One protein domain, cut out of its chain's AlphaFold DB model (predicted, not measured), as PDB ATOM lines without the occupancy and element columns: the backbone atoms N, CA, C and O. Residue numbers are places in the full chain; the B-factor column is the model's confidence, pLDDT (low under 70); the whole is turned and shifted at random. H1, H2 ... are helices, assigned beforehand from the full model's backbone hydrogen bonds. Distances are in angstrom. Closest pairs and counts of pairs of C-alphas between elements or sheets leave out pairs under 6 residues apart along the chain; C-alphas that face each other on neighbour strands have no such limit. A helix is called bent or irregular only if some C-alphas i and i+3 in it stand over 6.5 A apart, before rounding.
ATOM      1  N   GLU A 123       9.202 -66.193 -34.359       82.38
ATOM      2  CA  GLU A 123       9.903 -65.249 -33.488       82.38
ATOM      3  C   GLU A 123       8.979 -64.688 -32.394       82.38
ATOM      4  O   GLU A 123       9.359 -64.634 -31.226       82.38
ATOM      5  N   GLU A 124       7.750 -64.309 -32.749       79.19
ATOM      6  CA  GLU A 124       6.732 -63.833 -31.803       79.19
ATOM      7  C   GLU A 124       6.291 -64.940 -30.842       79.19
ATOM      8  O   GLU A 124       6.194 -64.703 -29.638       79.19
ATOM      9  N   ARG A 125       6.118 -66.170 -31.346       77.50
ATOM     10  CA  ARG A 125       5.829 -67.348 -30.516       77.50
ATOM     11  C   ARG A 125       6.919 -67.602 -29.487       77.50
ATOM     12  O   ARG A 125       6.622 -67.840 -28.318       77.50
ATOM     13  N   THR A 126       8.179 -67.535 -29.913       84.69
ATOM     14  CA  THR A 126       9.332 -67.736 -29.027       84.69
ATOM     15  C   THR A 126       9.374 -66.667 -27.941       84.69
ATOM     16  O   THR A 126       9.411 -67.001 -26.758       84.69
ATOM     17  N   LYS A 127       9.262 -65.387 -28.326       85.75
ATOM     18  CA  LYS A 127       9.231 -64.265 -27.376       85.75
ATOM     19  C   LYS A 127       8.095 -64.394 -26.372       85.75
ATOM     20  O   LYS A 127       8.300 -64.112 -25.194       85.75
ATOM     21  N   GLN A 128       6.918 -64.845 -26.807       85.69
ATOM     22  CA  GLN A 128       5.818 -65.015 -25.877       85.69
ATOM     23  C   GLN A 128       5.998 -66.209 -24.942       85.69
ATOM     24  O   GLN A 128       5.709 -66.074 -23.756       85.69
ATOM     25  N   ARG A 129       6.506 -67.352 -25.409       84.56
ATOM     26  CA  ARG A 129       6.822 -68.477 -24.512       84.56
ATOM     27  C   ARG A 129       7.800 -68.050 -23.414       84.56
ATOM     28  O   ARG A 129       7.540 -68.285 -22.238       84.56
ATOM     29  N   GLU A 130       8.868 -67.342 -23.780       88.88
ATOM     30  CA  GLU A 130       9.833 -66.791 -22.817       88.88
ATOM     31  C   GLU A 130       9.183 -65.792 -21.845       88.88
ATOM     32  O   GLU A 130       9.449 -65.816 -20.640       88.88
ATOM     33  N   ALA A 131       8.298 -64.928 -22.350       89.12
ATOM     34  CA  ALA A 131       7.567 -63.968 -21.533       89.12
ATOM     35  C   ALA A 131       6.609 -64.651 -20.546       89.12
ATOM     36  O   ALA A 131       6.562 -64.267 -19.377       89.12
ATOM     37  N   ILE A 132       5.873 -65.675 -20.987       89.19
ATOM     38  CA  ILE A 132       4.970 -66.465 -20.142       89.19
ATOM     39  C   ILE A 132       5.752 -67.080 -18.981       89.19
ATOM     40  O   ILE A 132       5.365 -66.889 -17.830       89.19
ATOM     41  N   GLU A 133       6.878 -67.743 -19.257       88.81
ATOM     42  CA  GLU A 133       7.712 -68.348 -18.213       88.81
ATOM     43  C   GLU A 133       8.235 -67.308 -17.216       88.81
ATOM     44  O   GLU A 133       8.131 -67.493 -16.003       88.81
ATOM     45  N   LYS A 134       8.698 -66.153 -17.707       92.12
ATOM     46  CA  LYS A 134       9.115 -65.032 -16.853       92.12
ATOM     47  C   LYS A 134       7.978 -64.542 -15.947       92.12
ATOM     48  O   LYS A 134       8.183 -64.326 -14.752       92.12
ATOM     49  N   PHE A 135       6.782 -64.322 -16.492       91.56
ATOM     50  CA  PHE A 135       5.668 -63.745 -15.733       91.56
ATOM     51  C   PHE A 135       4.946 -64.754 -14.834       91.56
ATOM     52  O   PHE A 135       4.312 -64.339 -13.859       91.56
ATOM     53  N   LYS A 136       5.093 -66.065 -15.074       88.62
ATOM     54  CA  LYS A 136       4.685 -67.113 -14.126       88.62
ATOM     55  C   LYS A 136       5.428 -66.973 -12.790       88.62
ATOM     56  O   LYS A 136       4.796 -67.091 -11.744       88.62
ATOM     57  N   THR A 137       6.730 -66.662 -12.814       91.12
ATOM     58  CA  THR A 137       7.577 -66.633 -11.603       91.12
ATOM     59  C   THR A 137       7.539 -65.328 -10.805       91.12
ATOM     60  O   THR A 137       7.879 -65.332  -9.627       91.12
ATOM     61  N   ILE A 138       7.163 -64.212 -11.431       92.75
ATOM     62  CA  ILE A 138       7.069 -62.893 -10.774       92.75
ATOM     63  C   ILE A 138       5.847 -62.877  -9.841       92.75
ATOM     64  O   ILE A 138       4.878 -63.560 -10.130       92.75
ATOM     65  N   SER A 139       5.820 -62.140  -8.737       93.31
ATOM     66  CA  SER A 139       4.592 -62.003  -7.926       93.31
ATOM     67  C   SER A 139       3.583 -61.017  -8.542       93.31
ATOM     68  O   SER A 139       3.922 -60.221  -9.413       93.31
ATOM     69  N   GLU A 140       2.316 -61.050  -8.120       91.44
ATOM     70  CA  GLU A 140       1.317 -60.049  -8.549       91.44
ATOM     71  C   GLU A 140       1.719 -58.621  -8.146       91.44
ATOM     72  O   GLU A 140       1.598 -57.680  -8.930       91.44
ATOM     73  N   GLU A 141       2.263 -58.469  -6.939       94.12
ATOM     74  CA  GLU A 141       2.736 -57.189  -6.415       94.12
ATOM     75  C   GLU A 141       3.887 -56.625  -7.260       94.12
ATOM     76  O   GLU A 141       3.828 -55.485  -7.719       94.12
ATOM     77  N   GLU A 142       4.900 -57.443  -7.555       96.00
ATOM     78  CA  GLU A 142       6.013 -57.037  -8.421       96.00
ATOM     79  C   GLU A 142       5.532 -56.704  -9.837       96.00
ATOM     80  O   GLU A 142       5.982 -55.726 -10.437       96.00
ATOM     81  N   LEU A 143       4.589 -57.478 -10.383       94.88
ATOM     82  CA  LEU A 143       4.025 -57.214 -11.704       94.88
ATOM     83  C   LEU A 143       3.257 -55.886 -11.732       94.88
ATOM     84  O   LEU A 143       3.417 -55.086 -12.659       94.88
ATOM     85  N   THR A 144       2.482 -55.621 -10.683       94.06
ATOM     86  CA  THR A 144       1.781 -54.355 -10.456       94.06
ATOM     87  C   THR A 144       2.763 -53.183 -10.425       94.06
ATOM     88  O   THR A 144       2.556 -52.172 -11.109       94.06
ATOM     89  N   GLU A 145       3.862 -53.311  -9.678       95.12
ATOM     90  CA  GLU A 145       4.916 -52.297  -9.620       95.12
ATOM     91  C   GLU A 145       5.593 -52.085 -10.974       95.12
ATOM     92  O   GLU A 145       5.815 -50.941 -11.376       95.12
ATOM     93  N   MET A 146       5.882 -53.155 -11.717       95.00
ATOM     94  CA  MET A 146       6.470 -53.062 -13.053       95.00
ATOM     95  C   MET A 146       5.576 -52.267 -14.010       95.00
ATOM     96  O   MET A 146       6.067 -51.359 -14.686       95.00
ATOM     97  N   ILE A 147       4.269 -52.559 -14.043       93.12
ATOM     98  CA  ILE A 147       3.298 -51.856 -14.898       93.12
ATOM     99  C   ILE A 147       3.189 -50.383 -14.485       93.12
ATOM    100  O   ILE A 147       3.227 -49.488 -15.342       93.12
ATOM    101  N   HIS A 148       3.088 -50.115 -13.178       91.25
ATOM    102  CA  HIS A 148       3.040 -48.755 -12.642       91.25
ATOM    103  C   HIS A 148       4.296 -47.966 -13.027       91.25
ATOM    104  O   HIS A 148       4.192 -46.899 -13.632       91.25
ATOM    105  N   ASN A 149       5.482 -48.496 -12.730       91.81
ATOM    106  CA  ASN A 149       6.760 -47.814 -12.940       91.81
ATOM    107  C   ASN A 149       7.057 -47.599 -14.421       91.81
ATOM    108  O   ASN A 149       7.550 -46.538 -14.805       91.81
ATOM    109  N   TYR A 150       6.708 -48.569 -15.266       92.12
ATOM    110  CA  TYR A 150       6.790 -48.410 -16.709       92.12
ATOM    111  C   TYR A 150       5.928 -47.241 -17.187       92.12
ATOM    112  O   TYR A 150       6.417 -46.349 -17.884       92.12
ATOM    113  N   THR A 151       4.659 -47.216 -16.773       87.62
ATOM    114  CA  THR A 151       3.704 -46.181 -17.181       87.62
ATOM    115  C   THR A 151       4.134 -44.811 -16.662       87.62
ATOM    116  O   THR A 151       4.263 -43.865 -17.435       87.62
ATOM    117  N   TRP A 152       4.438 -44.715 -15.369       86.12
ATOM    118  CA  TRP A 152       4.837 -43.472 -14.714       86.12
ATOM    119  C   TRP A 152       6.177 -42.928 -15.229       86.12
ATOM    120  O   TRP A 152       6.348 -41.717 -15.366       86.12
ATOM    121  N   GLY A 153       7.133 -43.815 -15.520       84.94
ATOM    122  CA  GLY A 153       8.489 -43.454 -15.931       84.94
ATOM    123  C   GLY A 153       8.629 -43.138 -17.421       84.94
ATOM    124  O   GLY A 153       9.289 -42.159 -17.780       84.94
ATOM    125  N   LYS A 154       8.022 -43.939 -18.311       82.06
ATOM    126  CA  LYS A 154       8.159 -43.741 -19.768       82.06
ATOM    127  C   LYS A 154       7.289 -42.616 -20.311       82.06
ATOM    128  O   LYS A 154       7.647 -42.009 -21.320       82.06
ATOM    129  N   PHE A 155       6.181 -42.303 -19.654       75.69
ATOM    130  CA  PHE A 155       5.250 -41.286 -20.119       75.69
ATOM    131  C   PHE A 155       5.341 -40.053 -19.216       75.69
ATOM    132  O   PHE A 155       4.429 -39.716 -18.472       75.69
ATOM    133  N   LYS A 156       6.464 -39.331 -19.305       69.50
ATOM    134  CA  LYS A 156       6.703 -38.121 -18.493       69.50
ATOM    135  C   LYS A 156       5.607 -37.063 -18.618       69.50
ATOM    136  O   LYS A 156       5.307 -36.395 -17.640       69.50
ATOM    137  N   LYS A 157       4.951 -36.963 -19.782       64.50
ATOM    138  CA  LYS A 157       3.814 -36.049 -19.979       64.50
ATOM    139  C   LYS A 157       2.661 -36.300 -19.001       64.50
ATOM    140  O   LYS A 157       1.919 -35.363 -18.740       64.50
ATOM    141  N   ILE A 158       2.527 -37.509 -18.440       66.25
ATOM    142  CA  ILE A 158       1.490 -37.776 -17.437       66.25
ATOM    143  C   ILE A 158       1.830 -37.163 -16.063       66.25
ATOM    144  O   ILE A 158       0.945 -36.993 -15.232       66.25
ATOM    145  N   GLN A 159       3.093 -36.790 -15.822       65.69
ATOM    146  CA  GLN A 159       3.519 -36.067 -14.615       65.69
ATOM    147  C   GLN A 159       3.239 -34.556 -14.717       65.69
ATOM    148  O   GLN A 159       3.072 -33.895 -13.696       65.69
ATOM    149  N   ASP A 160       3.153 -34.017 -15.939       66.06
ATOM    150  CA  ASP A 160       2.868 -32.596 -16.197       66.06
ATOM    151  C   ASP A 160       1.358 -32.302 -16.300       66.06
ATOM    152  O   ASP A 160       0.918 -31.171 -16.084       66.06
ATOM    153  N   GLY A 161       0.552 -33.321 -16.610       62.22
ATOM    154  CA  GLY A 161      -0.902 -33.245 -16.698       62.22
ATOM    155  C   GLY A 161      -1.532 -34.636 -16.729       62.22
ATOM    156  O   GLY A 161      -1.007 -35.571 -17.328       62.22
ATOM    157  N   PHE A 162      -2.675 -34.786 -16.073       67.88
ATOM    158  CA  PHE A 162      -3.304 -36.074 -15.824       67.88
ATOM    159  C   PHE A 162      -4.090 -36.598 -17.030       67.88
ATOM    160  O   PHE A 162      -5.298 -36.389 -17.152       67.88
ATOM    161  N   ASP A 163      -3.424 -37.325 -17.924       69.44
ATOM    162  CA  ASP A 163      -4.104 -37.985 -19.035       69.44
ATOM    163  C   ASP A 163      -4.358 -39.478 -18.791       69.44
ATOM    164  O   ASP A 163      -3.507 -40.332 -19.046       69.44
ATOM    165  N   ARG A 164      -5.577 -39.801 -18.342       66.62
ATOM    166  CA  ARG A 164      -6.019 -41.189 -18.123       66.62
ATOM    167  C   ARG A 164      -6.055 -42.022 -19.404       66.62
ATOM    168  O   ARG A 164      -5.943 -43.242 -19.300       66.62
ATOM    169  N   SER A 165      -6.207 -41.413 -20.588       70.38
ATOM    170  CA  SER A 165      -6.299 -42.188 -21.835       70.38
ATOM    171  C   SER A 165      -4.980 -42.880 -22.182       70.38
ATOM    172  O   SER A 165      -4.990 -43.914 -22.839       70.38
ATOM    173  N   ILE A 166      -3.857 -42.367 -21.668       71.75
ATOM    174  CA  ILE A 166      -2.520 -42.929 -21.892       71.75
ATOM    175  C   ILE A 166      -2.364 -44.303 -21.230       71.75
ATOM    176  O   ILE A 166      -1.534 -45.093 -21.665       71.75
ATOM    177  N   TYR A 167      -3.162 -44.624 -20.208       77.62
ATOM    178  CA  TYR A 167      -3.019 -45.890 -19.489       77.62
ATOM    179  C   TYR A 167      -3.209 -47.110 -20.400       77.62
ATOM    180  O   TYR A 167      -2.413 -48.043 -20.336       77.62
ATOM    181  N   SER A 168      -4.217 -47.087 -21.279       81.00
ATOM    182  CA  SER A 168      -4.470 -48.193 -22.214       81.00
ATOM    183  C   SER A 168      -3.275 -48.410 -23.151       81.00
ATOM    184  O   SER A 168      -2.758 -49.522 -23.264       81.00
ATOM    185  N   ASP A 169      -2.765 -47.322 -23.734       82.25
ATOM    186  CA  ASP A 169      -1.616 -47.356 -24.640       82.25
ATOM    187  C   ASP A 169      -0.337 -47.799 -23.920       82.25
ATOM    188  O   ASP A 169       0.415 -48.627 -24.431       82.25
ATOM    189  N   ALA A 170      -0.095 -47.285 -22.711       84.81
ATOM    190  CA  ALA A 170       1.064 -47.626 -21.894       84.81
ATOM    191  C   ALA A 170       1.071 -49.104 -21.504       84.81
ATOM    192  O   ALA A 170       2.107 -49.757 -21.598       84.81
ATOM    193  N   LYS A 171      -0.092 -49.634 -21.126       86.12
ATOM    194  CA  LYS A 171      -0.299 -51.039 -20.787       86.12
ATOM    195  C   LYS A 171      -0.060 -51.945 -21.990       86.12
ATOM    196  O   LYS A 171       0.731 -52.877 -21.907       86.12
ATOM    197  N   ASN A 172      -0.682 -51.648 -23.130       85.06
ATOM    198  CA  ASN A 172      -0.485 -52.428 -24.355       85.06
ATOM    199  C   ASN A 172       0.983 -52.406 -24.795       85.06
ATOM    200  O   ASN A 172       1.553 -53.443 -25.134       85.06
ATOM    201  N   LYS A 173       1.629 -51.240 -24.696       88.88
ATOM    202  CA  LYS A 173       3.048 -51.098 -25.005       88.88
ATOM    203  C   LYS A 173       3.935 -51.883 -24.040       88.88
ATOM    204  O   LYS A 173       4.824 -52.586 -24.508       88.88
ATOM    205  N   PHE A 174       3.667 -51.824 -22.733       92.56
ATOM    206  CA  PHE A 174       4.374 -52.610 -21.719       92.56
ATOM    207  C   PHE A 174       4.377 -54.095 -22.078       92.56
ATOM    208  O   PHE A 174       5.442 -54.705 -22.111       92.56
ATOM    209  N   TRP A 175       3.214 -54.659 -22.404       91.31
ATOM    210  CA  TRP A 175       3.099 -56.074 -22.752       91.31
ATOM    211  C   TRP A 175       3.825 -56.420 -24.044       91.31
ATOM    212  O   TRP A 175       4.642 -57.339 -24.037       91.31
ATOM    213  N   SER A 176       3.628 -55.626 -25.100       87.25
ATOM    214  CA  SER A 176       4.310 -55.849 -26.380       87.25
ATOM    215  C   SER A 176       5.839 -55.796 -26.251       87.25
ATOM    216  O   SER A 176       6.538 -56.652 -26.784       87.25
ATOM    217  N   GLU A 177       6.378 -54.845 -25.477       90.88
ATOM    218  CA  GLU A 177       7.820 -54.725 -25.234       90.88
ATOM    219  C   GLU A 177       8.361 -55.828 -24.317       90.88
ATOM    220  O   GLU A 177       9.557 -56.108 -24.337       90.88
ATOM    221  N   ASN A 178       7.496 -56.460 -23.521       90.88
ATOM    222  CA  ASN A 178       7.844 -57.604 -22.685       90.88
ATOM    223  C   ASN A 178       7.499 -58.951 -23.339       90.88
ATOM    224  O   ASN A 178       7.512 -59.966 -22.650       90.88
ATOM    225  N   GLY A 179       7.217 -58.975 -24.644       86.75
ATOM    226  CA  GLY A 179       7.023 -60.209 -25.406       86.75
ATOM    227  C   GLY A 179       5.631 -60.829 -25.296       86.75
ATOM    228  O   GLY A 179       5.413 -61.884 -25.876       86.75
ATOM    229  N   ILE A 180       4.677 -60.186 -24.615       85.88
ATOM    230  CA  ILE A 180       3.269 -60.594 -24.636       85.88
ATOM    231  C   ILE A 180       2.581 -59.889 -25.812       85.88
ATOM    232  O   ILE A 180       2.168 -58.732 -25.718       85.88
ATOM    233  N   VAL A 181       2.482 -60.602 -26.928       78.56
ATOM    234  CA  VAL A 181       1.800 -60.213 -28.168       78.56
ATOM    235  C   VAL A 181       0.282 -60.306 -28.004       78.56
ATOM    236  O   VAL A 181      -0.453 -59.428 -28.452       78.56
ATOM    237  N   SER A 182      -0.193 -61.335 -27.302       80.75
ATOM    238  CA  SER A 182      -1.613 -61.538 -27.014       80.75
ATOM    239  C   SER A 182      -1.791 -62.142 -25.631       80.75
ATOM    240  O   SER A 182      -1.279 -63.216 -25.334       80.75
ATOM    241  N   LYS A 183      -2.559 -61.469 -24.772       80.25
ATOM    242  CA  LYS A 183      -2.891 -61.995 -23.438       80.25
ATOM    243  C   LYS A 183      -3.817 -63.197 -23.524       80.25
ATOM    244  O   LYS A 183      -3.721 -64.091 -22.702       80.25
ATOM    245  N   TRP A 184      -4.686 -63.240 -24.531       76.69
ATOM    246  CA  TRP A 184      -5.548 -64.396 -24.777       76.69
ATOM    247  C   TRP A 184      -4.738 -65.649 -25.067       76.69
ATOM    248  O   TRP A 184      -5.212 -66.746 -24.800       76.69
ATOM    249  N   ASP A 185      -3.492 -65.478 -25.500       76.44
ATOM    250  CA  ASP A 185      -2.618 -66.586 -25.820       76.44
ATOM    251  C   ASP A 185      -1.724 -66.998 -24.634       76.44
ATOM    252  O   ASP A 185      -0.752 -67.733 -24.801       76.44
ATOM    253  N   THR A 186      -2.025 -66.524 -23.418       79.00
ATOM    254  CA  THR A 186      -1.385 -66.994 -22.182       79.00
ATOM    255  C   THR A 186      -2.292 -67.956 -21.407       79.00
ATOM    256  O   THR A 186      -3.514 -67.863 -21.531       79.00
ATOM    257  N   PRO A 187      -1.730 -68.830 -20.551       80.06
ATOM    258  CA  PRO A 187      -2.508 -69.680 -19.646       80.06
ATOM    259  C   PRO A 187      -3.484 -68.883 -18.766       80.06
ATOM    260  O   PRO A 187      -3.166 -67.760 -18.373       80.06
ATOM    261  N   GLU A 188      -4.644 -69.460 -18.431       79.12
ATOM    262  CA  GLU A 188      -5.728 -68.763 -17.709       79.12
ATOM    263  C   GLU A 188      -5.272 -68.149 -16.383       79.12
ATOM    264  O   GLU A 188      -5.463 -66.961 -16.153       79.12
ATOM    265  N   ASN A 189      -4.555 -68.914 -15.560       79.56
ATOM    266  CA  ASN A 189      -4.014 -68.428 -14.291       79.56
ATOM    267  C   ASN A 189      -3.086 -67.208 -14.458       79.56
ATOM    268  O   ASN A 189      -3.037 -66.323 -13.606       79.56
ATOM    269  N   LEU A 190      -2.330 -67.149 -15.559       84.50
ATOM    270  CA  LEU A 190      -1.507 -65.989 -15.880       84.50
ATOM    271  C   LEU A 190      -2.365 -64.834 -16.421       84.50
ATOM    272  O   LEU A 190      -2.071 -63.683 -16.104       84.50
ATOM    273  N   ARG A 191      -3.431 -65.112 -17.185       85.12
ATOM    274  CA  ARG A 191      -4.384 -64.090 -17.662       85.12
ATOM    275  C   ARG A 191      -5.075 -63.376 -16.506       85.12
ATOM    276  O   ARG A 191      -5.113 -62.145 -16.507       85.12
ATOM    277  N   GLU A 192      -5.578 -64.123 -15.528       84.00
ATOM    278  CA  GLU A 192      -6.232 -63.583 -14.327       84.00
ATOM    279  C   GLU A 192      -5.279 -62.671 -13.552       84.00
ATOM    280  O   GLU A 192      -5.558 -61.486 -13.368       84.00
ATOM    281  N   LYS A 193      -4.081 -63.170 -13.240       88.38
ATOM    282  CA  LYS A 193      -3.039 -62.394 -12.561       88.38
ATOM    283  C   LYS A 193      -2.639 -61.129 -13.321       88.38
ATOM    284  O   LYS A 193      -2.399 -60.085 -12.712       88.38
ATOM    285  N   ILE A 194      -2.545 -61.199 -14.653       90.25
ATOM    286  CA  ILE A 194      -2.309 -60.022 -15.501       90.25
ATOM    287  C   ILE A 194      -3.443 -59.010 -15.307       90.25
ATOM    288  O   ILE A 194      -3.165 -57.831 -15.091       90.25
ATOM    289  N   ARG A 195      -4.706 -59.447 -15.361       87.44
ATOM    290  CA  ARG A 195      -5.880 -58.577 -15.188       87.44
ATOM    291  C   ARG A 195      -5.894 -57.910 -13.810       87.44
ATOM    292  O   ARG A 195      -6.114 -56.702 -13.727       87.44
ATOM    293  N   GLU A 196      -5.628 -58.662 -12.748       88.06
ATOM    294  CA  GLU A 196      -5.570 -58.146 -11.376       88.06
ATOM    295  C   GLU A 196      -4.434 -57.131 -11.206       88.06
ATOM    296  O   GLU A 196      -4.669 -56.001 -10.767       88.06
ATOM    297  N   SER A 197      -3.231 -57.474 -11.678       91.19
ATOM    298  CA  SER A 197      -2.063 -56.583 -11.626       91.19
ATOM    299  C   SER A 197      -2.287 -55.281 -12.403       91.19
ATOM    300  O   SER A 197      -1.872 -54.203 -11.975       91.19
ATOM    301  N   GLU A 198      -2.967 -55.348 -13.551       91.19
ATOM    302  CA  GLU A 198      -3.361 -54.164 -14.315       91.19
ATOM    303  C   GLU A 198      -4.308 -53.267 -13.513       91.19
ATOM    304  O   GLU A 198      -4.046 -52.071 -13.369       91.19
ATOM    305  N   ASN A 199      -5.371 -53.836 -12.946       89.44
ATOM    306  CA  ASN A 199      -6.343 -53.086 -12.150       89.44
ATOM    307  C   ASN A 199      -5.682 -52.400 -10.945       89.44
ATOM    308  O   ASN A 199      -5.899 -51.206 -10.702       89.44
ATOM    309  N   LEU A 200      -4.820 -53.123 -10.225       89.06
ATOM    310  CA  LEU A 200      -4.057 -52.575  -9.106       89.06
ATOM    311  C   LEU A 200      -3.109 -51.462  -9.561       89.06
ATOM    312  O   LEU A 200      -3.090 -50.382  -8.960       89.06
ATOM    313  N   ALA A 201      -2.379 -51.661 -10.660       90.50
ATOM    314  CA  ALA A 201      -1.470 -50.654 -11.197       90.50
ATOM    315  C   ALA A 201      -2.227 -49.393 -11.633       90.50
ATOM    316  O   ALA A 201      -1.763 -48.275 -11.402       90.50
ATOM    317  N   GLN A 202      -3.420 -49.545 -12.216       87.94
ATOM    318  CA  GLN A 202      -4.272 -48.421 -12.588       87.94
ATOM    319  C   GLN A 202      -4.720 -47.620 -11.361       87.94
ATOM    320  O   GLN A 202      -4.730 -46.387 -11.398       87.94
ATOM    321  N   ASN A 203      -5.073 -48.296 -10.267       86.56
ATOM    322  CA  ASN A 203      -5.444 -47.633  -9.019       86.56
ATOM    323  C   ASN A 203      -4.254 -46.891  -8.397       86.56
ATOM    324  O   ASN A 203      -4.393 -45.714  -8.061       86.56
ATOM    325  N   ARG A 204      -3.062 -47.499  -8.378       88.38
ATOM    326  CA  ARG A 204      -1.827 -46.820  -7.941       88.38
ATOM    327  C   ARG A 204      -1.505 -45.596  -8.783       88.38
ATOM    328  O   ARG A 204      -1.146 -44.554  -8.249       88.38
ATOM    329  N   LEU A 205      -1.690 -45.682 -10.098       86.00
ATOM    330  CA  LEU A 205      -1.509 -44.532 -10.977       86.00
ATOM    331  C   LEU A 205      -2.492 -43.409 -10.625       86.00
ATOM    332  O   LEU A 205      -2.063 -42.268 -10.483       86.00
ATOM    333  N   LYS A 206      -3.786 -43.710 -10.419       83.00
ATOM    334  CA  LYS A 206      -4.785 -42.715  -9.972       83.00
ATOM    335  C   LYS A 206      -4.353 -42.020  -8.674       83.00
ATOM    336  O   LYS A 206      -4.506 -40.803  -8.569       83.00
ATOM    337  N   GLU A 207      -3.803 -42.760  -7.714       84.88
ATOM    338  CA  GLU A 207      -3.267 -42.196  -6.469       84.88
ATOM    339  C   GLU A 207      -2.045 -41.303  -6.709       84.88
ATOM    340  O   GLU A 207      -1.992 -40.186  -6.189       84.88
ATOM    341  N   SER A 208      -1.094 -41.749  -7.532       85.31
ATOM    342  CA  SER A 208       0.080 -40.962  -7.923       85.31
ATOM    343  C   SER A 208      -0.321 -39.650  -8.606       85.31
ATOM    344  O   SER A 208       0.203 -38.590  -8.265       85.31
ATOM    345  N   PHE A 209      -1.317 -39.671  -9.499       82.25
ATOM    346  CA  PHE A 209      -1.848 -38.452 -10.117       82.25
ATOM    347  C   PHE A 209      -2.508 -37.522  -9.112       82.25
ATOM    348  O   PHE A 209      -2.285 -36.315  -9.157       82.25
ATOM    349  N   ARG A 210      -3.287 -38.068  -8.175       82.69
ATOM    350  CA  ARG A 210      -3.919 -37.265  -7.131       82.69
ATOM    351  C   ARG A 210      -2.880 -36.534  -6.274       82.69
ATOM    352  O   ARG A 210      -3.096 -35.368  -5.961       82.69
ATOM    353  N   LYS A 211      -1.757 -37.180  -5.938       86.12
ATOM    354  CA  LYS A 211      -0.649 -36.536  -5.209       86.12
ATOM    355  C   LYS A 211      -0.052 -35.374  -6.004       86.12
ATOM    356  O   LYS A 211       0.086 -34.283  -5.465       86.12
ATOM    357  N   VAL A 212       0.211 -35.574  -7.299       85.31
ATOM    358  CA  VAL A 212       0.698 -34.498  -8.182       85.31
ATOM    359  C   VAL A 212      -0.295 -33.336  -8.239       85.31
ATOM    360  O   VAL A 212       0.103 -32.179  -8.136       85.31
ATOM    361  N   GLU A 213      -1.591 -33.618  -8.372       85.75
ATOM    362  CA  GLU A 213      -2.614 -32.572  -8.372       85.75
ATOM    363  C   GLU A 213      -2.648 -31.797  -7.048       85.75
ATOM    364  O   GLU A 213      -2.733 -30.571  -7.064       85.75
ATOM    365  N   GLU A 214      -2.548 -32.487  -5.910       86.69
ATOM    366  CA  GLU A 214      -2.485 -31.868  -4.582       86.69
ATOM    367  C   GLU A 214      -1.251 -30.965  -4.422       86.69
ATOM    368  O   GLU A 214      -1.384 -29.856  -3.912       86.69
ATOM    369  N   GLU A 215      -0.087 -31.377  -4.924       89.31
ATOM    370  CA  GLU A 215       1.152 -30.585  -4.880       89.31
ATOM    371  C   GLU A 215       1.125 -29.361  -5.809       89.31
ATOM    372  O   GLU A 215       1.793 -28.357  -5.552       89.31
ATOM    373  N   LYS A 216       0.391 -29.436  -6.925       89.06
ATOM    374  CA  LYS A 216       0.386 -28.395  -7.966       89.06
ATOM    375  C   LYS A 216      -0.801 -27.439  -7.886       89.06
ATOM    376  O   LYS A 216      -0.758 -26.397  -8.542       89.06
ATOM    377  N   VAL A 217      -1.842 -27.755  -7.110       91.00
ATOM    378  CA  VAL A 217      -3.113 -27.006  -7.107       91.00
ATOM    379  C   VAL A 217      -2.939 -25.517  -6.803       91.00
ATOM    380  O   VAL A 217      -3.568 -24.689  -7.461       91.00
ATOM    381  N   GLU A 218      -2.059 -25.156  -5.868       92.50
ATOM    382  CA  GLU A 218      -1.798 -23.755  -5.512       92.50
ATOM    383  C   GLU A 218      -1.123 -23.011  -6.670       92.50
ATOM    384  O   GLU A 218      -1.617 -21.981  -7.127       92.50
ATOM    385  N   ILE A 219      -0.070 -23.601  -7.248       92.81
ATOM    386  CA  ILE A 219       0.651 -23.045  -8.404       92.81
ATOM    387  C   ILE A 219      -0.294 -22.862  -9.600       92.81
ATOM    388  O   ILE A 219      -0.248 -21.847 -10.301       92.81
ATOM    389  N   TRP A 220      -1.161 -23.843  -9.862       92.50
ATOM    390  CA  TRP A 220      -2.150 -23.745 -10.931       92.50
ATOM    391  C   TRP A 220      -3.209 -22.682 -10.653       92.50
ATOM    392  O   TRP A 220      -3.630 -22.014 -11.597       92.50
ATOM    393  N   THR A 221      -3.599 -22.492  -9.392       94.31
ATOM    394  CA  THR A 221      -4.530 -21.431  -8.990       94.31
ATOM    395  C   THR A 221      -3.918 -20.055  -9.247       94.31
ATOM    396  O   THR A 221      -4.541 -19.238  -9.924       94.31
ATOM    397  N   ASP A 222      -2.672 -19.819  -8.834       94.69
ATOM    398  CA  ASP A 222      -1.970 -18.553  -9.084       94.69
ATOM    399  C   ASP A 222      -1.849 -18.237 -10.579       94.69
ATOM    400  O   ASP A 222      -2.061 -17.105 -11.026       94.69
ATOM    401  N   ASN A 223      -1.513 -19.248 -11.380       93.88
ATOM    402  CA  ASN A 223      -1.405 -19.099 -12.828       93.88
ATOM    403  C   ASN A 223      -2.771 -18.849 -13.483       93.88
ATOM    404  O   ASN A 223      -2.865 -18.022 -14.394       93.88
ATOM    405  N   TYR A 224      -3.830 -19.495 -12.995       94.38
ATOM    406  CA  TYR A 224      -5.202 -19.243 -13.430       94.38
ATOM    407  C   TYR A 224      -5.647 -17.806 -13.119       94.38
ATOM    408  O   TYR A 224      -6.207 -17.139 -13.989       94.38
ATOM    409  N   LEU A 225      -5.347 -17.286 -11.923       93.31
ATOM    410  CA  LEU A 225      -5.662 -15.902 -11.547       93.31
ATOM    411  C   LEU A 225      -4.957 -14.889 -12.464       93.31
ATOM    412  O   LEU A 225      -5.584 -13.945 -12.951       93.31
ATOM    413  N   LYS A 226      -3.675 -15.116 -12.781       93.56
ATOM    414  CA  LYS A 226      -2.929 -14.298 -13.758       93.56
ATOM    415  C   LYS A 226      -3.530 -14.391 -15.161       93.56
ATOM    416  O   LYS A 226      -3.613 -13.386 -15.868       93.56
ATOM    417  N   TRP A 227      -3.957 -15.584 -15.572       95.19
ATOM    418  CA  TRP A 227      -4.621 -15.791 -16.857       95.19
ATOM    419  C   TRP A 227      -5.944 -15.017 -16.930       95.19
ATOM    420  O   TRP A 227      -6.161 -14.303 -17.904       95.19
ATOM    421  N   LEU A 228      -6.779 -15.044 -15.884       93.19
ATOM    422  CA  LEU A 228      -8.029 -14.272 -15.835       93.19
ATOM    423  C   LEU A 228      -7.801 -12.766 -15.993       93.19
ATOM    424  O   LEU A 228      -8.495 -12.125 -16.785       93.19
ATOM    425  N   GLN A 229      -6.808 -12.216 -15.286       91.81
ATOM    426  CA  GLN A 229      -6.432 -10.803 -15.403       91.81
ATOM    427  C   GLN A 229      -6.037 -10.450 -16.839       91.81
ATOM    428  O   GLN A 229      -6.492  -9.443 -17.378       91.81
ATOM    429  N   LYS A 230      -5.242 -11.311 -17.488       93.12
ATOM    430  CA  LYS A 230      -4.828 -11.131 -18.885       93.12
ATOM    431  C   LYS A 230      -6.011 -11.159 -19.858       93.12
ATOM    432  O   LYS A 230      -5.981 -10.444 -20.855       93.12
ATOM    433  N   GLN A 231      -7.035 -11.964 -19.578       90.88
ATOM    434  CA  GLN A 231      -8.245 -12.060 -20.402       90.88
ATOM    435  C   GLN A 231      -9.299 -10.986 -20.076       90.88
ATOM    436  O   GLN A 231     -10.317 -10.905 -20.758       90.88
ATOM    437  N   GLY A 232      -9.099 -10.174 -19.028       90.81
ATOM    438  CA  GLY A 232     -10.096  -9.200 -18.569       90.81
ATOM    439  C   GLY A 232     -11.366  -9.843 -17.993       90.81
ATOM    440  O   GLY A 232     -12.444  -9.251 -18.049       90.81
ATOM    441  N   ILE A 233     -11.267 -11.070 -17.469       90.69
ATOM    442  CA  ILE A 233     -12.401 -11.827 -16.929       90.69
ATOM    443  C   ILE A 233     -12.439 -11.676 -15.405       90.69
ATOM    444  O   ILE A 233     -11.529 -12.108 -14.709       90.69
ATOM    445  N   ASN A 234     -13.553 -11.161 -14.877       80.50
ATOM    446  CA  ASN A 234     -13.719 -10.912 -13.435       80.50
ATOM    447  C   ASN A 234     -14.483 -12.021 -12.686       80.50
ATOM    448  O   ASN A 234     -14.694 -11.917 -11.481       80.50
ATOM    449  N   LYS A 235     -14.971 -13.054 -13.387       83.19
ATOM    450  CA  LYS A 235     -15.773 -14.139 -12.794       83.19
ATOM    451  C   LYS A 235     -14.998 -15.452 -12.714       83.19
ATOM    452  O   LYS A 235     -14.555 -15.986 -13.731       83.19
ATOM    453  N   TYR A 236     -14.984 -16.042 -11.521       84.56
ATOM    454  CA  TYR A 236     -14.399 -17.354 -11.239       84.56
ATOM    455  C   TYR A 236     -15.432 -18.469 -11.458       84.56
ATOM    456  O   TYR A 236     -16.144 -18.888 -10.543       84.56
ATOM    457  N   THR A 237     -15.557 -18.946 -12.697       87.38
ATOM    458  CA  THR A 237     -16.491 -20.031 -13.043       87.38
ATOM    459  C   THR A 237     -15.751 -21.342 -13.291       87.38
ATOM    460  O   THR A 237     -14.607 -21.341 -13.743       87.38
ATOM    461  N   LYS A 238     -16.424 -22.481 -13.071       87.81
ATOM    462  CA  LYS A 238     -15.879 -23.805 -13.434       87.81
ATOM    463  C   LYS A 238     -15.498 -23.874 -14.915       87.81
ATOM    464  O   LYS A 238     -14.510 -24.508 -15.263       87.81
ATOM    465  N   GLN A 239     -16.270 -23.216 -15.781       89.88
ATOM    466  CA  GLN A 239     -16.025 -23.196 -17.220       89.88
ATOM    467  C   GLN A 239     -14.728 -22.456 -17.570       89.88
ATOM    468  O   GLN A 239     -13.955 -22.963 -18.376       89.88
ATOM    469  N   ASN A 240     -14.444 -21.328 -16.912       89.56
ATOM    470  CA  ASN A 240     -13.196 -20.584 -17.113       89.56
ATOM    471  C   ASN A 240     -11.977 -21.384 -16.642       89.56
ATOM    472  O   ASN A 240     -10.963 -21.411 -17.331       89.56
ATOM    473  N   ILE A 241     -12.091 -22.090 -15.514       92.12
ATOM    474  CA  ILE A 241     -11.027 -22.970 -15.008       92.12
ATOM    475  C   ILE A 241     -10.766 -24.116 -15.996       92.12
ATOM    476  O   ILE A 241      -9.618 -24.375 -16.356       92.12
ATOM    477  N   LYS A 242     -11.827 -24.772 -16.492       90.31
ATOM    478  CA  LYS A 242     -11.709 -25.830 -17.511       90.31
ATOM    479  C   LYS A 242     -11.077 -25.307 -18.805       90.31
ATOM    480  O   LYS A 242     -10.252 -26.000 -19.393       90.31
ATOM    481  N   GLN A 243     -11.428 -24.093 -19.228       90.38
ATOM    482  CA  GLN A 243     -10.843 -23.452 -20.405       90.38
ATOM    483  C   GLN A 243      -9.350 -23.148 -20.211       90.38
ATOM    484  O   GLN A 243      -8.556 -23.472 -21.088       90.38
ATOM    485  N   TYR A 244      -8.957 -22.611 -19.054       92.81
ATOM    486  CA  TYR A 244      -7.553 -22.374 -18.712       92.81
ATOM    487  C   TYR A 244      -6.720 -23.662 -18.783       92.81
ATOM    488  O   TYR A 244      -5.698 -23.704 -19.466       92.81
ATOM    489  N   PHE A 245      -7.181 -24.741 -18.143       89.69
ATOM    490  CA  PHE A 245      -6.480 -26.027 -18.180       89.69
ATOM    491  C   PHE A 245      -6.407 -26.609 -19.599       89.69
ATOM    492  O   PHE A 245      -5.365 -27.125 -20.005       89.69
ATOM    493  N   LYS A 246      -7.472 -26.443 -20.395       89.00
ATOM    494  CA  LYS A 246      -7.490 -26.832 -21.810       89.00
ATOM    495  C   LYS A 246      -6.445 -26.070 -22.632       89.00
ATOM    496  O   LYS A 246      -5.739 -26.695 -23.417       89.00
ATOM    497  N   GLU A 247      -6.323 -24.755 -22.453       89.81
ATOM    498  CA  GLU A 247      -5.318 -23.925 -23.140       89.81
ATOM    499  C   GLU A 247      -3.889 -24.257 -22.707       89.81
ATOM    500  O   GLU A 247      -2.978 -24.254 -23.533       89.81
ATOM    501  N   ALA A 248      -3.699 -24.599 -21.433       85.88
ATOM    502  CA  ALA A 248      -2.420 -25.062 -20.909       85.88
ATOM    503  C   ALA A 248      -2.067 -26.497 -21.348       85.88
ATOM    504  O   ALA A 248      -0.973 -26.967 -21.048       85.88
ATOM    505  N   ALA A 249      -2.978 -27.196 -22.041       84.19
ATOM    506  CA  ALA A 249      -2.879 -28.620 -22.363       84.19
ATOM    507  C   ALA A 249      -2.649 -29.512 -21.123       84.19
ATOM    508  O   ALA A 249      -2.037 -30.575 -21.211       84.19
ATOM    509  N   ILE A 250      -3.172 -29.088 -19.971       83.06
ATOM    510  CA  ILE A 250      -3.109 -29.821 -18.708       83.06
ATOM    511  C   ILE A 250      -4.477 -30.455 -18.480       83.06
ATOM    512  O   ILE A 250      -5.499 -29.772 -18.421       83.06
ATOM    513  N   LYS A 251      -4.512 -31.775 -18.335       82.75
ATOM    514  CA  LYS A 251      -5.710 -32.480 -17.878       82.75
ATOM    515  C   LYS A 251      -5.680 -32.573 -16.352       82.75
ATOM    516  O   LYS A 251      -4.624 -32.813 -15.775       82.75
ATOM    517  N   VAL A 252      -6.827 -32.365 -15.714       81.75
ATOM    518  CA  VAL A 252      -6.998 -32.449 -14.256       81.75
ATOM    519  C   VAL A 252      -8.345 -33.082 -13.918       81.75
ATOM    520  O   VAL A 252      -9.276 -33.053 -14.727       81.75
ATOM    521  N   SER A 253      -8.463 -33.642 -12.719       82.75
ATOM    522  CA  SER A 253      -9.724 -34.136 -12.176       82.75
ATOM    523  C   SER A 253     -10.720 -33.000 -11.906       82.75
ATOM    524  O   SER A 253     -10.344 -31.862 -11.616       82.75
ATOM    525  N   ASP A 254     -12.020 -33.312 -11.930       85.06
ATOM    526  CA  ASP A 254     -13.054 -32.352 -11.518       85.06
ATOM    527  C   ASP A 254     -12.883 -31.925 -10.047       85.06
ATOM    528  O   ASP A 254     -13.191 -30.786  -9.696       85.06
ATOM    529  N   THR A 255     -12.330 -32.797  -9.194       86.75
ATOM    530  CA  THR A 255     -11.960 -32.459  -7.811       86.75
ATOM    531  C   THR A 255     -10.935 -31.328  -7.773       86.75
ATOM    532  O   THR A 255     -11.079 -30.393  -6.988       86.75
ATOM    533  N   THR A 256      -9.929 -31.372  -8.644       88.38
ATOM    534  CA  THR A 256      -8.917 -30.316  -8.760       88.38
ATOM    535  C   THR A 256      -9.507 -29.023  -9.310       88.38
ATOM    536  O   THR A 256      -9.220 -27.953  -8.777       88.38
ATOM    537  N   VAL A 257     -10.416 -29.098 -10.288       90.50
ATOM    538  CA  VAL A 257     -11.178 -27.925 -10.756       90.50
ATOM    539  C   VAL A 257     -11.960 -27.273  -9.609       90.50
ATOM    540  O   VAL A 257     -11.970 -26.046  -9.497       90.50
ATOM    541  N   GLU A 258     -12.592 -28.066  -8.740       89.81
ATOM    542  CA  GLU A 258     -13.315 -27.532  -7.583       89.81
ATOM    543  C   GLU A 258     -12.374 -26.886  -6.563       89.81
ATOM    544  O   GLU A 258     -12.653 -25.786  -6.092       89.81
ATOM    545  N   LYS A 259     -11.236 -27.525  -6.260       90.62
ATOM    546  CA  LYS A 259     -10.228 -26.968  -5.347       90.62
ATOM    547  C   LYS A 259      -9.693 -25.626  -5.850       90.62
ATOM    548  O   LYS A 259      -9.696 -24.664  -5.090       90.62
ATOM    549  N   VAL A 260      -9.323 -25.530  -7.131       92.31
ATOM    550  CA  VAL A 260      -8.891 -24.263  -7.753       92.31
ATOM    551  C   VAL A 260      -9.983 -23.202  -7.638       92.31
ATOM    552  O   VAL A 260      -9.697 -22.053  -7.322       92.31
ATOM    553  N   LYS A 261     -11.250 -23.573  -7.855       91.81
ATOM    554  CA  LYS A 261     -12.371 -22.640  -7.707       91.81
ATOM    555  C   LYS A 261     -12.497 -22.121  -6.275       91.81
ATOM    556  O   LYS A 261     -12.733 -20.931  -6.104       91.81
ATOM    557  N   ILE A 262     -12.390 -22.990  -5.271       91.25
ATOM    558  CA  ILE A 262     -12.455 -22.595  -3.857       91.25
ATOM    559  C   ILE A 262     -11.304 -21.638  -3.536       91.25
ATOM    560  O   ILE A 262     -11.554 -20.552  -3.030       91.25
ATOM    561  N   LEU A 263     -10.073 -22.007  -3.901       92.06
ATOM    562  CA  LEU A 263      -8.881 -21.198  -3.644       92.06
ATOM    563  C   LEU A 263      -8.922 -19.841  -4.360       92.06
ATOM    564  O   LEU A 263      -8.545 -18.844  -3.770       92.06
ATOM    565  N   ALA A 264      -9.430 -19.778  -5.592       88.50
ATOM    566  CA  ALA A 264      -9.540 -18.530  -6.352       88.50
ATOM    567  C   ALA A 264     -10.626 -17.562  -5.838       88.50
ATOM    568  O   ALA A 264     -10.648 -16.407  -6.257       88.50
ATOM    569  N   ASN A 265     -11.565 -18.035  -5.009       83.81
ATOM    570  CA  ASN A 265     -12.600 -17.194  -4.393       83.81
ATOM    571  C   ASN A 265     -12.235 -16.729  -2.971       83.81
ATOM    572  O   ASN A 265     -12.979 -15.917  -2.418       83.81
ATOM    573  N   ASN A 266     -11.150 -17.253  -2.394       74.69
ATOM    574  CA  ASN A 266     -10.619 -16.859  -1.087       74.69
ATOM    575  C   ASN A 266      -9.540 -15.784  -1.245       74.69
ATOM    576  O   ASN A 266      -9.446 -14.937  -0.331       74.69
TER     577      ASN A 266
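AT A GLANCE: This is residues 123 to 266 of the 266 residues of an uncharacterized protein of Bacteroidetes bacterium (UniProt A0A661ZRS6). A long bent helix, H5, joins two lobes placed one after the other along a rod. Its long arm H5a is crossed by H2, with H4 packed on H2 and H1 standing across the far end, while its other arm, H5b, makes a small three-helix cluster with H6 and H7. The printed part has 144 residues with seven named helices, H1 to H7 in order, and no named strand; its class is all helix. The whole is loose, with a radius of gyration of the C-alphas of 20.0 A, and spans 63 by 25 by 20 A.

IN THESE COORDINATES: Find C-alpha 123 at (9.903, -65.249, -33.488); from there H1 runs to residue 137, 22.1 A on. H2 follows as residues 140 to 154, 20.9 A long, then the short H3, residues 157 to 160, and H4, residues 166 to 177, 16.0 A. H5, residues 188 to 231, was assigned as one helix by its hydrogen bonds but is bent: C-alphas 215 and 218 are 7.5 A apart. Its arm H5a, residues 188 to 215, begins at C-alpha 188 at (-5.728, -68.763, -17.709) and is 40.9 A long; H5b, residues 218 to 231, is 20.0 A long. H6 is residues 238 to 247, 14.3 A, and H7, residues 254 to 265, 16.8 A, ends at C-alpha 265 at (-12.600, -17.194, -4.393).

HOW THE PARTS SIT: H5 is the hub, touching four other helices, and its arms stand at a steep tilt of 63 degrees. Look first at Lys 136 and Leu 190, the closest C-alphas of H1 and H5a, 6.5 A apart; these two only just touch, with 3 pairs of C-alphas within 8 A, about perpendicular at 76 degrees. H2 touches H5a at a steep tilt of 48 degrees, the same way, closest at the C-alphas of Thr 144 and Ser 197, 4.6 A. H4 touches residues 147 to 151 of H2, closest at the C-alphas of Thr 151 and Ala 170, 5.6 A. H3 is close to but not clearly touching H5a, the closest C-alphas, Gln 159 and Val 212, being 7.2 A apart. Farther on, H7 touches H5b at the C-alphas of Thr 221 and Val 260, their closest at 5.3 A, and H6 at those of Ile 241 and Val 257, 6.5 A. H1 and H7 are apart. Each O i to N i+4 pair is within hydrogen-bond range in H2, H4, H5a, H5b, H6 and H7, and 10 of 11 in H1; H3 is too short for such a pair.

THE WHOLE: The C-alphas farthest apart, those of Thr 126 and Asn 234, are 63.3 A apart. The printed part has no cut, and no link is long. The mean pLDDT of the printed part is 86.1; look at residues 156 to 164 for the 9 residues under 70.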